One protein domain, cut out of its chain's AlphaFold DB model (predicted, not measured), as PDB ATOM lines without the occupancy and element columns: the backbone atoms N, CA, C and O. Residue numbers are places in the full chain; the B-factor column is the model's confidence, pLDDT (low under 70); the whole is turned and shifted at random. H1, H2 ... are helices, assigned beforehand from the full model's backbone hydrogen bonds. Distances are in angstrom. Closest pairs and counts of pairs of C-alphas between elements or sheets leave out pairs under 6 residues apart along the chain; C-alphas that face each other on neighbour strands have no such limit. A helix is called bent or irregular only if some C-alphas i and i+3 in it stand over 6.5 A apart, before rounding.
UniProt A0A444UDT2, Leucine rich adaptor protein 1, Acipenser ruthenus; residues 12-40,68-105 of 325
ATOM      1  N   ASP A  12     -11.018 -47.974  28.800       71.12
ATOM      2  CA  ASP A  12     -10.895 -47.215  30.035       71.12
ATOM      3  C   ASP A  12     -10.113 -48.022  31.075       71.12
ATOM      4  O   ASP A  12     -10.567 -49.030  31.616       71.12
ATOM      5  N   LEU A  13      -8.904 -47.555  31.360       77.19
ATOM      6  CA  LEU A  13      -7.989 -48.184  32.304       77.19
ATOM      7  C   LEU A  13      -8.258 -47.757  33.755       77.19
ATOM      8  O   LEU A  13      -7.476 -48.107  34.639       77.19
ATOM      9  N   LYS A  14      -9.368 -47.052  34.029       79.69
ATOM     10  CA  LYS A  14      -9.807 -46.636  35.371       79.69
ATOM     11  C   LYS A  14      -9.860 -47.780  36.385       79.69
ATOM     12  O   LYS A  14      -9.444 -47.590  37.531       79.69
ATOM     13  N   ASP A  15     -10.311 -48.963  35.976       78.44
ATOM     14  CA  ASP A  15     -10.361 -50.154  36.837       78.44
ATOM     15  C   ASP A  15      -8.965 -50.679  37.190       78.44
ATOM     16  O   ASP A  15      -8.739 -51.182  38.293       78.44
ATOM     17  N   VAL A  16      -8.009 -50.549  36.268       75.62
ATOM     18  CA  VAL A  16      -6.615 -50.958  36.478       75.62
ATOM     19  C   VAL A  16      -5.880 -49.911  37.321       75.62
ATOM     20  O   VAL A  16      -5.214 -50.274  38.284       75.62
ATOM     21  N   GLU A  17      -6.106 -48.618  37.069       85.12
ATOM     22  CA  GLU A  17      -5.647 -47.508  37.920       85.12
ATOM     23  C   GLU A  17      -6.098 -47.700  39.378       85.12
ATOM     24  O   GLU A  17      -5.303 -47.571  40.310       85.12
ATOM     25  N   SER A  18      -7.371 -48.058  39.575       82.25
ATOM     26  CA  SER A  18      -7.973 -48.261  40.900       82.25
ATOM     27  C   SER A  18      -7.467 -49.528  41.598       82.25
ATOM     28  O   SER A  18      -7.454 -49.582  42.826       82.25
ATOM     29  N   LYS A  19      -7.023 -50.533  40.833       77.88
ATOM     30  CA  LYS A  19      -6.491 -51.808  41.341       77.88
ATOM     31  C   LYS A  19      -4.992 -51.753  41.652       77.88
ATOM     32  O   LYS A  19      -4.563 -52.335  42.643       77.88
ATOM     33  N   ILE A  20      -4.223 -51.005  40.861       72.31
ATOM     34  CA  ILE A  20      -2.783 -50.764  41.060       72.31
ATOM     35  C   ILE A  20      -2.535 -49.603  42.046       72.31
ATOM     36  O   ILE A  20      -1.477 -49.525  42.671       72.31
ATOM     37  N   GLY A  21      -3.501 -48.692  42.212       78.25
ATOM     38  CA  GLY A  21      -3.383 -47.521  43.089       78.25
ATOM     39  C   GLY A  21      -2.437 -46.438  42.553       78.25
ATOM     40  O   GLY A  21      -1.983 -45.581  43.311       78.25
ATOM     41  N   ARG A  22      -2.115 -46.474  41.253       77.50
ATOM     42  CA  ARG A  22      -1.224 -45.525  40.568       77.50
ATOM     43  C   ARG A  22      -1.829 -45.105  39.232       77.50
ATOM     44  O   ARG A  22      -2.503 -45.898  38.583       77.50
ATOM     45  N   LYS A  23      -1.543 -43.871  38.810       84.69
ATOM     46  CA  LYS A  23      -1.974 -43.339  37.509       84.69
ATOM     47  C   LYS A  23      -1.371 -44.143  36.358       84.69
ATOM     48  O   LYS A  23      -0.180 -44.447  36.375       84.69
ATOM     49  N   THR A  24      -2.204 -44.472  35.375       83.06
ATOM     50  CA  THR A  24      -1.782 -45.086  34.112       83.06
ATOM     51  C   THR A  24      -0.847 -44.130  33.357       83.06
ATOM     52  O   THR A  24      -1.153 -42.937  33.301       83.06
ATOM     53  N   PRO A  25       0.267 -44.600  32.765       80.31
ATOM     54  CA  PRO A  25       1.155 -43.743  31.985       80.31
ATOM     55  C   PRO A  25       0.451 -43.103  30.778       80.31
ATOM     56  O   PRO A  25      -0.169 -43.796  29.970       80.31
ATOM     57  N   GLU A  26       0.615 -41.787  30.606       79.94
ATOM     58  CA  GLU A  26       0.016 -41.029  29.493       79.94
ATOM     59  C   GLU A  26       0.453 -41.549  28.113       79.94
ATOM     60  O   GLU A  26      -0.339 -41.536  27.178       79.94
ATOM     61  N   GLY A  27       1.681 -42.071  27.986       81.44
ATOM     62  CA  GLY A  27       2.167 -42.700  26.752       81.44
ATOM     63  C   GLY A  27       1.363 -43.940  26.339       81.44
ATOM     64  O   GLY A  27       1.149 -44.162  25.152       81.44
ATOM     65  N   LEU A  28       0.832 -44.705  27.300       79.44
ATOM     66  CA  LEU A  28      -0.018 -45.868  27.022       79.44
ATOM     67  C   LEU A  28      -1.462 -45.451  26.692       79.44
ATOM     68  O   LEU A  28      -2.054 -45.998  25.763       79.44
ATOM     69  N   LEU A  29      -2.009 -44.444  27.385       82.88
ATOM     70  CA  LEU A  29      -3.320 -43.852  27.056       82.88
ATOM     71  C   LEU A  29      -3.332 -43.182  25.672       82.88
ATOM     72  O   LEU A  29      -4.352 -43.193  24.982       82.88
ATOM     73  N   ARG A  30      -2.192 -42.600  25.289       81.06
ATOM     74  CA  ARG A  30      -1.888 -42.078  23.958       81.06
ATOM     75  C   ARG A  30      -1.835 -43.221  22.940       81.06
ATOM     76  O   ARG A  30      -2.693 -43.281  22.071       81.06
ATOM     77  N   TRP A  31      -0.952 -44.204  23.125       72.88
ATOM     78  CA  TRP A  31      -0.803 -45.336  22.198       72.88
ATOM     79  C   TRP A  31      -2.132 -46.048  21.878       72.88
ATOM     80  O   TRP A  31      -2.458 -46.247  20.710       72.88
ATOM     81  N   LEU A  32      -2.966 -46.315  22.893       75.00
ATOM     82  CA  LEU A  32      -4.300 -46.920  22.734       75.00
ATOM     83  C   LEU A  32      -5.316 -46.052  21.964       75.00
ATOM     84  O   LEU A  32      -6.358 -46.559  21.554       75.00
ATOM     85  N   ARG A  33      -5.039 -44.757  21.783       80.12
ATOM     86  CA  ARG A  33      -5.828 -43.812  20.985       80.12
ATOM     87  C   ARG A  33      -5.335 -43.729  19.543       80.12
ATOM     88  O   ARG A  33      -6.157 -43.642  18.633       80.12
ATOM     89  N   GLU A  34      -4.021 -43.735  19.314       68.88
ATOM     90  CA  GLU A  34      -3.480 -43.634  17.953       68.88
ATOM     91  C   GLU A  34      -3.465 -44.961  17.185       68.88
ATOM     92  O   GLU A  34      -3.602 -44.918  15.964       68.88
ATOM     93  N   ASP A  35      -3.404 -46.125  17.841       53.56
ATOM     94  CA  ASP A  35      -3.499 -47.424  17.143       53.56
ATOM     95  C   ASP A  35      -4.834 -47.562  16.371       53.56
ATOM     96  O   ASP A  35      -4.868 -48.069  15.247       53.56
ATOM     97  N   SER A  36      -5.924 -46.987  16.901       55.00
ATOM     98  CA  SER A  36      -7.215 -46.863  16.204       55.00
ATOM     99  C   SER A  36      -7.164 -45.939  14.977       55.00
ATOM    100  O   SER A  36      -7.895 -46.153  14.012       55.00
ATOM    101  N   ALA A  37      -6.298 -44.921  14.975       54.66
ATOM    102  CA  ALA A  37      -6.163 -43.966  13.872       54.66
ATOM    103  C   ALA A  37      -5.222 -44.466  12.755       54.66
ATOM    104  O   ALA A  37      -5.431 -44.164  11.575       54.66
ATOM    105  N   LEU A  38      -4.201 -45.259  13.101       51.59
ATOM    106  CA  LEU A  38      -3.214 -45.790  12.152       51.59
ATOM    107  C   LEU A  38      -3.792 -46.853  11.199       51.59
ATOM    108  O   LEU A  38      -3.276 -47.023  10.093       51.59
ATOM    109  N   LEU A  39      -4.892 -47.513  11.577       47.47
ATOM    110  CA  LEU A  39      -5.602 -48.486  10.733       47.47
ATOM    111  C   LEU A  39      -6.251 -47.876   9.474       47.47
ATOM    112  O   LEU A  39      -6.464 -48.599   8.502       47.47
ATOM    113  N   LEU A  40      -6.536 -46.567   9.461       43.44
ATOM    114  CA  LEU A  40      -7.215 -45.893   8.341       43.44
ATOM    115  C   LEU A  40      -6.278 -45.033   7.468       43.44
ATOM    116  O   LEU A  40      -6.574 -44.799   6.297       43.44
ATOM    117  N   ASP A  68      21.729 -29.872  -4.106       96.00
ATOM    118  CA  ASP A  68      21.634 -31.307  -3.822       96.00
ATOM    119  C   ASP A  68      22.063 -31.596  -2.372       96.00
ATOM    120  O   ASP A  68      21.290 -32.169  -1.609       96.00
ATOM    121  N   LEU A  69      23.222 -31.081  -1.936       97.88
ATOM    122  CA  LEU A  69      23.704 -31.225  -0.556       97.88
ATOM    123  C   LEU A  69      22.759 -30.575   0.471       97.88
ATOM    124  O   LEU A  69      22.547 -31.114   1.555       97.88
ATOM    125  N   LYS A  70      22.160 -29.419   0.156       94.56
ATOM    126  CA  LYS A  70      21.152 -28.790   1.030       94.56
ATOM    127  C   LYS A  70      19.892 -29.647   1.163       94.56
ATOM    128  O   LYS A  70      19.338 -29.713   2.259       94.56
ATOM    129  N   LEU A  71      19.460 -30.297   0.083       96.19
ATOM    130  CA  LEU A  71      18.332 -31.228   0.092       96.19
ATOM    131  C   LEU A  71      18.664 -32.486   0.909       96.19
ATOM    132  O   LEU A  71      17.871 -32.885   1.755       96.19
ATOM    133  N   GLU A  72      19.852 -33.059   0.716       97.50
ATOM    134  CA  GLU A  72      20.337 -34.234   1.446       97.50
ATOM    135  C   GLU A  72      20.468 -33.959   2.952       97.50
ATOM    136  O   GLU A  72      19.949 -34.719   3.766       97.50
ATOM    137  N   MET A  73      21.039 -32.816   3.347       97.94
ATOM    138  CA  MET A  73      21.080 -32.386   4.752       97.94
ATOM    139  C   MET A  73      19.690 -32.137   5.355       97.94
ATOM    140  O   MET A  73      19.504 -32.316   6.559       97.94
ATOM    141  N   ALA A  74      18.715 -31.670   4.569       94.94
ATOM    142  CA  ALA A  74      17.337 -31.516   5.038       94.94
ATOM    143  C   ALA A  74      16.646 -32.882   5.196       94.94
ATOM    144  O   ALA A  74      15.925 -33.104   6.169       94.94
ATOM    145  N   TYR A  75      16.917 -33.815   4.281       96.75
ATOM    146  CA  TYR A  75      16.431 -35.189   4.338       96.75
ATOM    147  C   TYR A  75      17.004 -35.952   5.540       96.75
ATOM    148  O   TYR A  75      16.229 -36.539   6.294       96.75
ATOM    149  N   LEU A  76      18.316 -35.861   5.791       97.88
ATOM    150  CA  LEU A  76      18.965 -36.431   6.979       97.88
ATOM    151  C   LEU A  76      18.353 -35.881   8.273       97.88
ATOM    152  O   LEU A  76      17.896 -36.665   9.096       97.88
ATOM    153  N   ARG A  77      18.171 -34.557   8.393       94.62
ATOM    154  CA  ARG A  77      17.458 -33.966   9.545       94.62
ATOM    155  C   ARG A  77      16.028 -34.496   9.706       94.62
ATOM    156  O   ARG A  77      15.549 -34.629  10.828       94.62
ATOM    157  N   SER A  78      15.334 -34.815   8.611       92.88
ATOM    158  CA  SER A  78      14.001 -35.435   8.682       92.88
ATOM    159  C   SER A  78      14.041 -36.895   9.158       92.88
ATOM    160  O   SER A  78      13.067 -37.365   9.744       92.88
ATOM    161  N   ILE A  79      15.152 -37.605   8.931       97.00
ATOM    162  CA  ILE A  79      15.405 -38.940   9.485       97.00
ATOM    163  C   ILE A  79      15.735 -38.829  10.975       97.00
ATOM    164  O   ILE A  79      15.122 -39.545  11.760       97.00
ATOM    165  N   ASP A  80      16.604 -37.899  11.378       97.31
ATOM    166  CA  ASP A  80      16.970 -37.685  12.787       97.31
ATOM    167  C   ASP A  80      15.726 -37.442  13.655       97.31
ATOM    168  O   ASP A  80      15.542 -38.089  14.684       97.31
ATOM    169  N   VAL A  81      14.808 -36.578  13.200       94.56
ATOM    170  CA  VAL A  81      13.528 -36.326  13.886       94.56
ATOM    171  C   VAL A  81      12.680 -37.599  14.002       94.56
ATOM    172  O   VAL A  81      12.099 -37.838  15.059       94.56
ATOM    173  N   LYS A  82      12.631 -38.447  12.965       93.38
ATOM    174  CA  LYS A  82      11.901 -39.728  13.011       93.38
ATOM    175  C   LYS A  82      12.547 -40.729  13.968       93.38
ATOM    176  O   LYS A  82      11.824 -41.404  14.695       93.38
ATOM    177  N   ILE A  83      13.877 -40.816  13.998       95.44
ATOM    178  CA  ILE A  83      14.614 -41.676  14.935       95.44
ATOM    179  C   ILE A  83      14.360 -41.209  16.373       95.44
ATOM    180  O   ILE A  83      14.028 -42.022  17.230       95.44
ATOM    181  N   LEU A  84      14.431 -39.901  16.637       97.19
ATOM    182  CA  LEU A  84      14.130 -39.329  17.953       97.19
ATOM    183  C   LEU A  84      12.679 -39.604  18.381       97.19
ATOM    184  O   LEU A  84      12.448 -39.994  19.523       97.19
ATOM    185  N   GLN A  85      11.710 -39.476  17.469       92.94
ATOM    186  CA  GLN A  85      10.313 -39.849  17.725       92.94
ATOM    187  C   GLN A  85      10.172 -41.341  18.064       92.94
ATOM    188  O   GLN A  85       9.542 -41.678  19.062       92.94
ATOM    189  N   GLN A  86      10.806 -42.230  17.292       95.25
ATOM    190  CA  GLN A  86      10.806 -43.673  17.557       95.25
ATOM    191  C   GLN A  86      11.426 -44.013  18.919       95.25
ATOM    192  O   GLN A  86      10.867 -44.828  19.647       95.25
ATOM    193  N   LEU A  87      12.537 -43.371  19.296       95.88
ATOM    194  CA  LEU A  87      13.174 -43.560  20.603       95.88
ATOM    195  C   LEU A  87      12.260 -43.127  21.758       95.88
ATOM    196  O   LEU A  87      12.177 -43.836  22.760       95.88
ATOM    197  N   VAL A  88      11.531 -42.015  21.609       91.12
ATOM    198  CA  VAL A  88      10.521 -41.586  22.592       91.12
ATOM    199  C   VAL A  88       9.396 -42.618  22.701       91.12
ATOM    200  O   VAL A  88       9.078 -43.034  23.812       91.12
ATOM    201  N   THR A  89       8.852 -43.108  21.581       90.38
ATOM    202  CA  THR A  89       7.802 -44.143  21.592       90.38
ATOM    203  C   THR A  89       8.280 -45.463  22.211       90.38
ATOM    204  O   THR A  89       7.541 -46.085  22.972       90.38
ATOM    205  N   VAL A  90       9.523 -45.884  21.954       95.38
ATOM    206  CA  VAL A  90      10.119 -47.068  22.600       95.38
ATOM    207  C   VAL A  90      10.258 -46.857  24.110       95.38
ATOM    208  O   VAL A  90       9.916 -47.752  24.878       95.38
ATOM    209  N   ASN A  91      10.695 -45.676  24.555       94.62
ATOM    210  CA  ASN A  91      10.795 -45.345  25.978       94.62
ATOM    211  C   ASN A  91       9.418 -45.324  26.675       94.62
ATOM    212  O   ASN A  91       9.266 -45.897  27.753       94.62
ATOM    213  N   GLU A  92       8.398 -44.732  26.042       91.81
ATOM    214  CA  GLU A  92       7.006 -44.773  26.517       91.81
ATOM    215  C   GLU A  92       6.492 -46.228  26.622       91.81
ATOM    216  O   GLU A  92       5.865 -46.594  27.620       91.81
ATOM    217  N   GLY A  93       6.830 -47.086  25.650       92.06
ATOM    218  CA  GLY A  93       6.517 -48.518  25.672       92.06
ATOM    219  C   GLY A  93       7.237 -49.307  26.777       92.06
ATOM    220  O   GLY A  93       6.637 -50.188  27.390       92.06
ATOM    221  N   ILE A  94       8.497 -48.978  27.084       90.38
ATOM    222  CA  ILE A  94       9.254 -49.603  28.184       90.38
ATOM    223  C   ILE A  94       8.624 -49.263  29.537       90.38
ATOM    224  O   ILE A  94       8.406 -50.166  30.346       90.38
ATOM    225  N   GLU A  95       8.273 -47.997  29.782       89.81
ATOM    226  CA  GLU A  95       7.605 -47.591  31.027       89.81
ATOM    227  C   GLU A  95       6.206 -48.219  31.166       89.81
ATOM    228  O   GLU A  95       5.815 -48.622  32.262       89.81
ATOM    229  N   ALA A  96       5.480 -48.416  30.060       89.44
ATOM    230  CA  ALA A  96       4.234 -49.181  30.051       89.44
ATOM    231  C   ALA A  96       4.436 -50.667  30.417       89.44
ATOM    232  O   ALA A  96       3.714 -51.205  31.259       89.44
ATOM    233  N   VAL A  97       5.435 -51.337  29.836       89.00
ATOM    234  CA  VAL A  97       5.765 -52.740  30.153       89.00
ATOM    235  C   VAL A  97       6.224 -52.890  31.606       89.00
ATOM    236  O   VAL A  97       5.818 -53.829  32.292       89.00
ATOM    237  N   LYS A  98       7.015 -51.939  32.108       85.44
ATOM    238  CA  LYS A  98       7.435 -51.850  33.510       85.44
ATOM    239  C   LYS A  98       6.242 -51.683  34.454       85.44
ATOM    240  O   LYS A  98       6.156 -52.428  35.425       85.44
ATOM    241  N   TRP A  99       5.279 -50.815  34.134       84.62
ATOM    242  CA  TRP A  99       4.029 -50.663  34.898       84.62
ATOM    243  C   TRP A  99       3.240 -51.984  35.003       84.62
ATOM    244  O   TRP A  99       2.779 -52.332  36.088       84.62
ATOM    245  N   ILE A 100       3.175 -52.775  33.923       85.00
ATOM    246  CA  ILE A 100       2.555 -54.118  33.918       85.00
ATOM    247  C   ILE A 100       3.373 -55.138  34.743       85.00
ATOM    248  O   ILE A 100       2.815 -56.013  35.410       85.00
ATOM    249  N   LEU A 101       4.707 -55.075  34.691       83.88
ATOM    250  CA  LEU A 101       5.593 -56.040  35.357       83.88
ATOM    251  C   LEU A 101       5.757 -55.791  36.863       83.88
ATOM    252  O   LEU A 101       5.833 -56.762  37.620       83.88
ATOM    253  N   GLU A 102       5.760 -54.529  37.307       78.31
ATOM    254  CA  GLU A 102       5.791 -54.155  38.729       78.31
ATOM    255  C   GLU A 102       4.611 -54.771  39.508       78.31
ATOM    256  O   GLU A 102       4.765 -55.156  40.669       78.31
ATOM    257  N   GLU A 103       3.451 -54.954  38.868       61.34
ATOM    258  CA  GLU A 103       2.305 -55.649  39.464       61.34
ATOM    259  C   GLU A 103       2.559 -57.163  39.614       61.34
ATOM    260  O   GLU A 103       2.363 -57.730  40.695       61.34
ATOM    261  N   LYS A 104       3.064 -57.835  38.570       58.28
ATOM    262  CA  LYS A 104       3.296 -59.294  38.591       58.28
ATOM    263  C   LYS A 104       4.390 -59.714  39.577       58.28
ATOM    264  O   LYS A 104       4.266 -60.777  40.183       58.28
ATOM    265  N   GLY A 105       5.414 -58.882  39.782       60.19
ATOM    266  CA  GLY A 105       6.423 -59.097  40.826       60.19
ATOM    267  C   GLY A 105       5.851 -59.009  42.248       60.19
ATOM    268  O   GLY A 105       6.247 -59.775  43.125       60.19
TER     269      GLY A 105
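AT A GLANCE: This is residues 12 to 40 and 68 to 105 of the 325 residues of the protein "Leucine rich adaptor protein 1" of Acipenser ruthenus (UniProt A0A444UDT2). One long helix, H3, makes the long axis of the model, and two smaller helices sit on one side of its C-terminal half: the short H1 near its last residues, and H2, which meets H3 with residues 27 to 28 and then slants away from it. Residues 33 to 40 of H2 and residues 68 to 87 of H3 stick out as two free arms, and H2 and H3 are the one pair of helices that touch. The printed part has 67 residues with three named helices, in the order H1, H2, H3 along the chain, and no named strand; the class is all helix. The whole is extended, with a radius of gyration of the C-alphas of 17.2 A, and its flat outline spans 57 by 29 by 15 A.

HOW THE PARTS SIT: H1, residues 14 to 20, and H3, residues 68 to 105, are close but not clearly touching; their closest C-alphas, those of Ile 20 and Glu 103, are 7.2 A apart. Their lines stand at a steep tilt of 63 degrees, and they run the same way. A tight link of 5 residues joins H1 to H2, residues 26 to 40, and these two helices are apart. H2 touches H3 with residues 27 to 28 alone, and H3 touches H2 with residues 89 to 96 alone. The closest C-alphas of H2 and H3, those of Gly 27 and Glu 92, are 5.3 A apart. The two run opposite ways at a steep tilt of 59 degrees. In H1 every O i to N i+4 pair is within hydrogen-bond range; in H2 6 of 11 such pairs are, and in H3 32 of 34.

IN THESE COORDINATES: H1 begins at C-alpha 14, at (-9.807, -46.636, 35.371), and ends at residue 20, 9.9 A from first to last C-alpha. H2 runs from Glu 26 to Leu 40 over 22.9 A, with C-alpha 26 at (0.016, -41.029, 29.493). H3 runs from Asp 68 to Gly 105 over 54.7 A and ends at C-alpha 105, at (6.423, -59.097, 40.826). No helix is bent.

THE WHOLE: The two C-alphas farthest apart, those of Lys 19 and Asp 68, are 57.0 A apart. Without the stretches that stand free, the body has 39 residues and spans 27 by 23 by 12 A. Residues 41 to 67 are not printed, and C-alphas 40 and 68 across this cut are 34.5 A apart. The mean pLDDT of the printed part is 82.7; it is under 70 at residues 34 to 40 and 103 to 105.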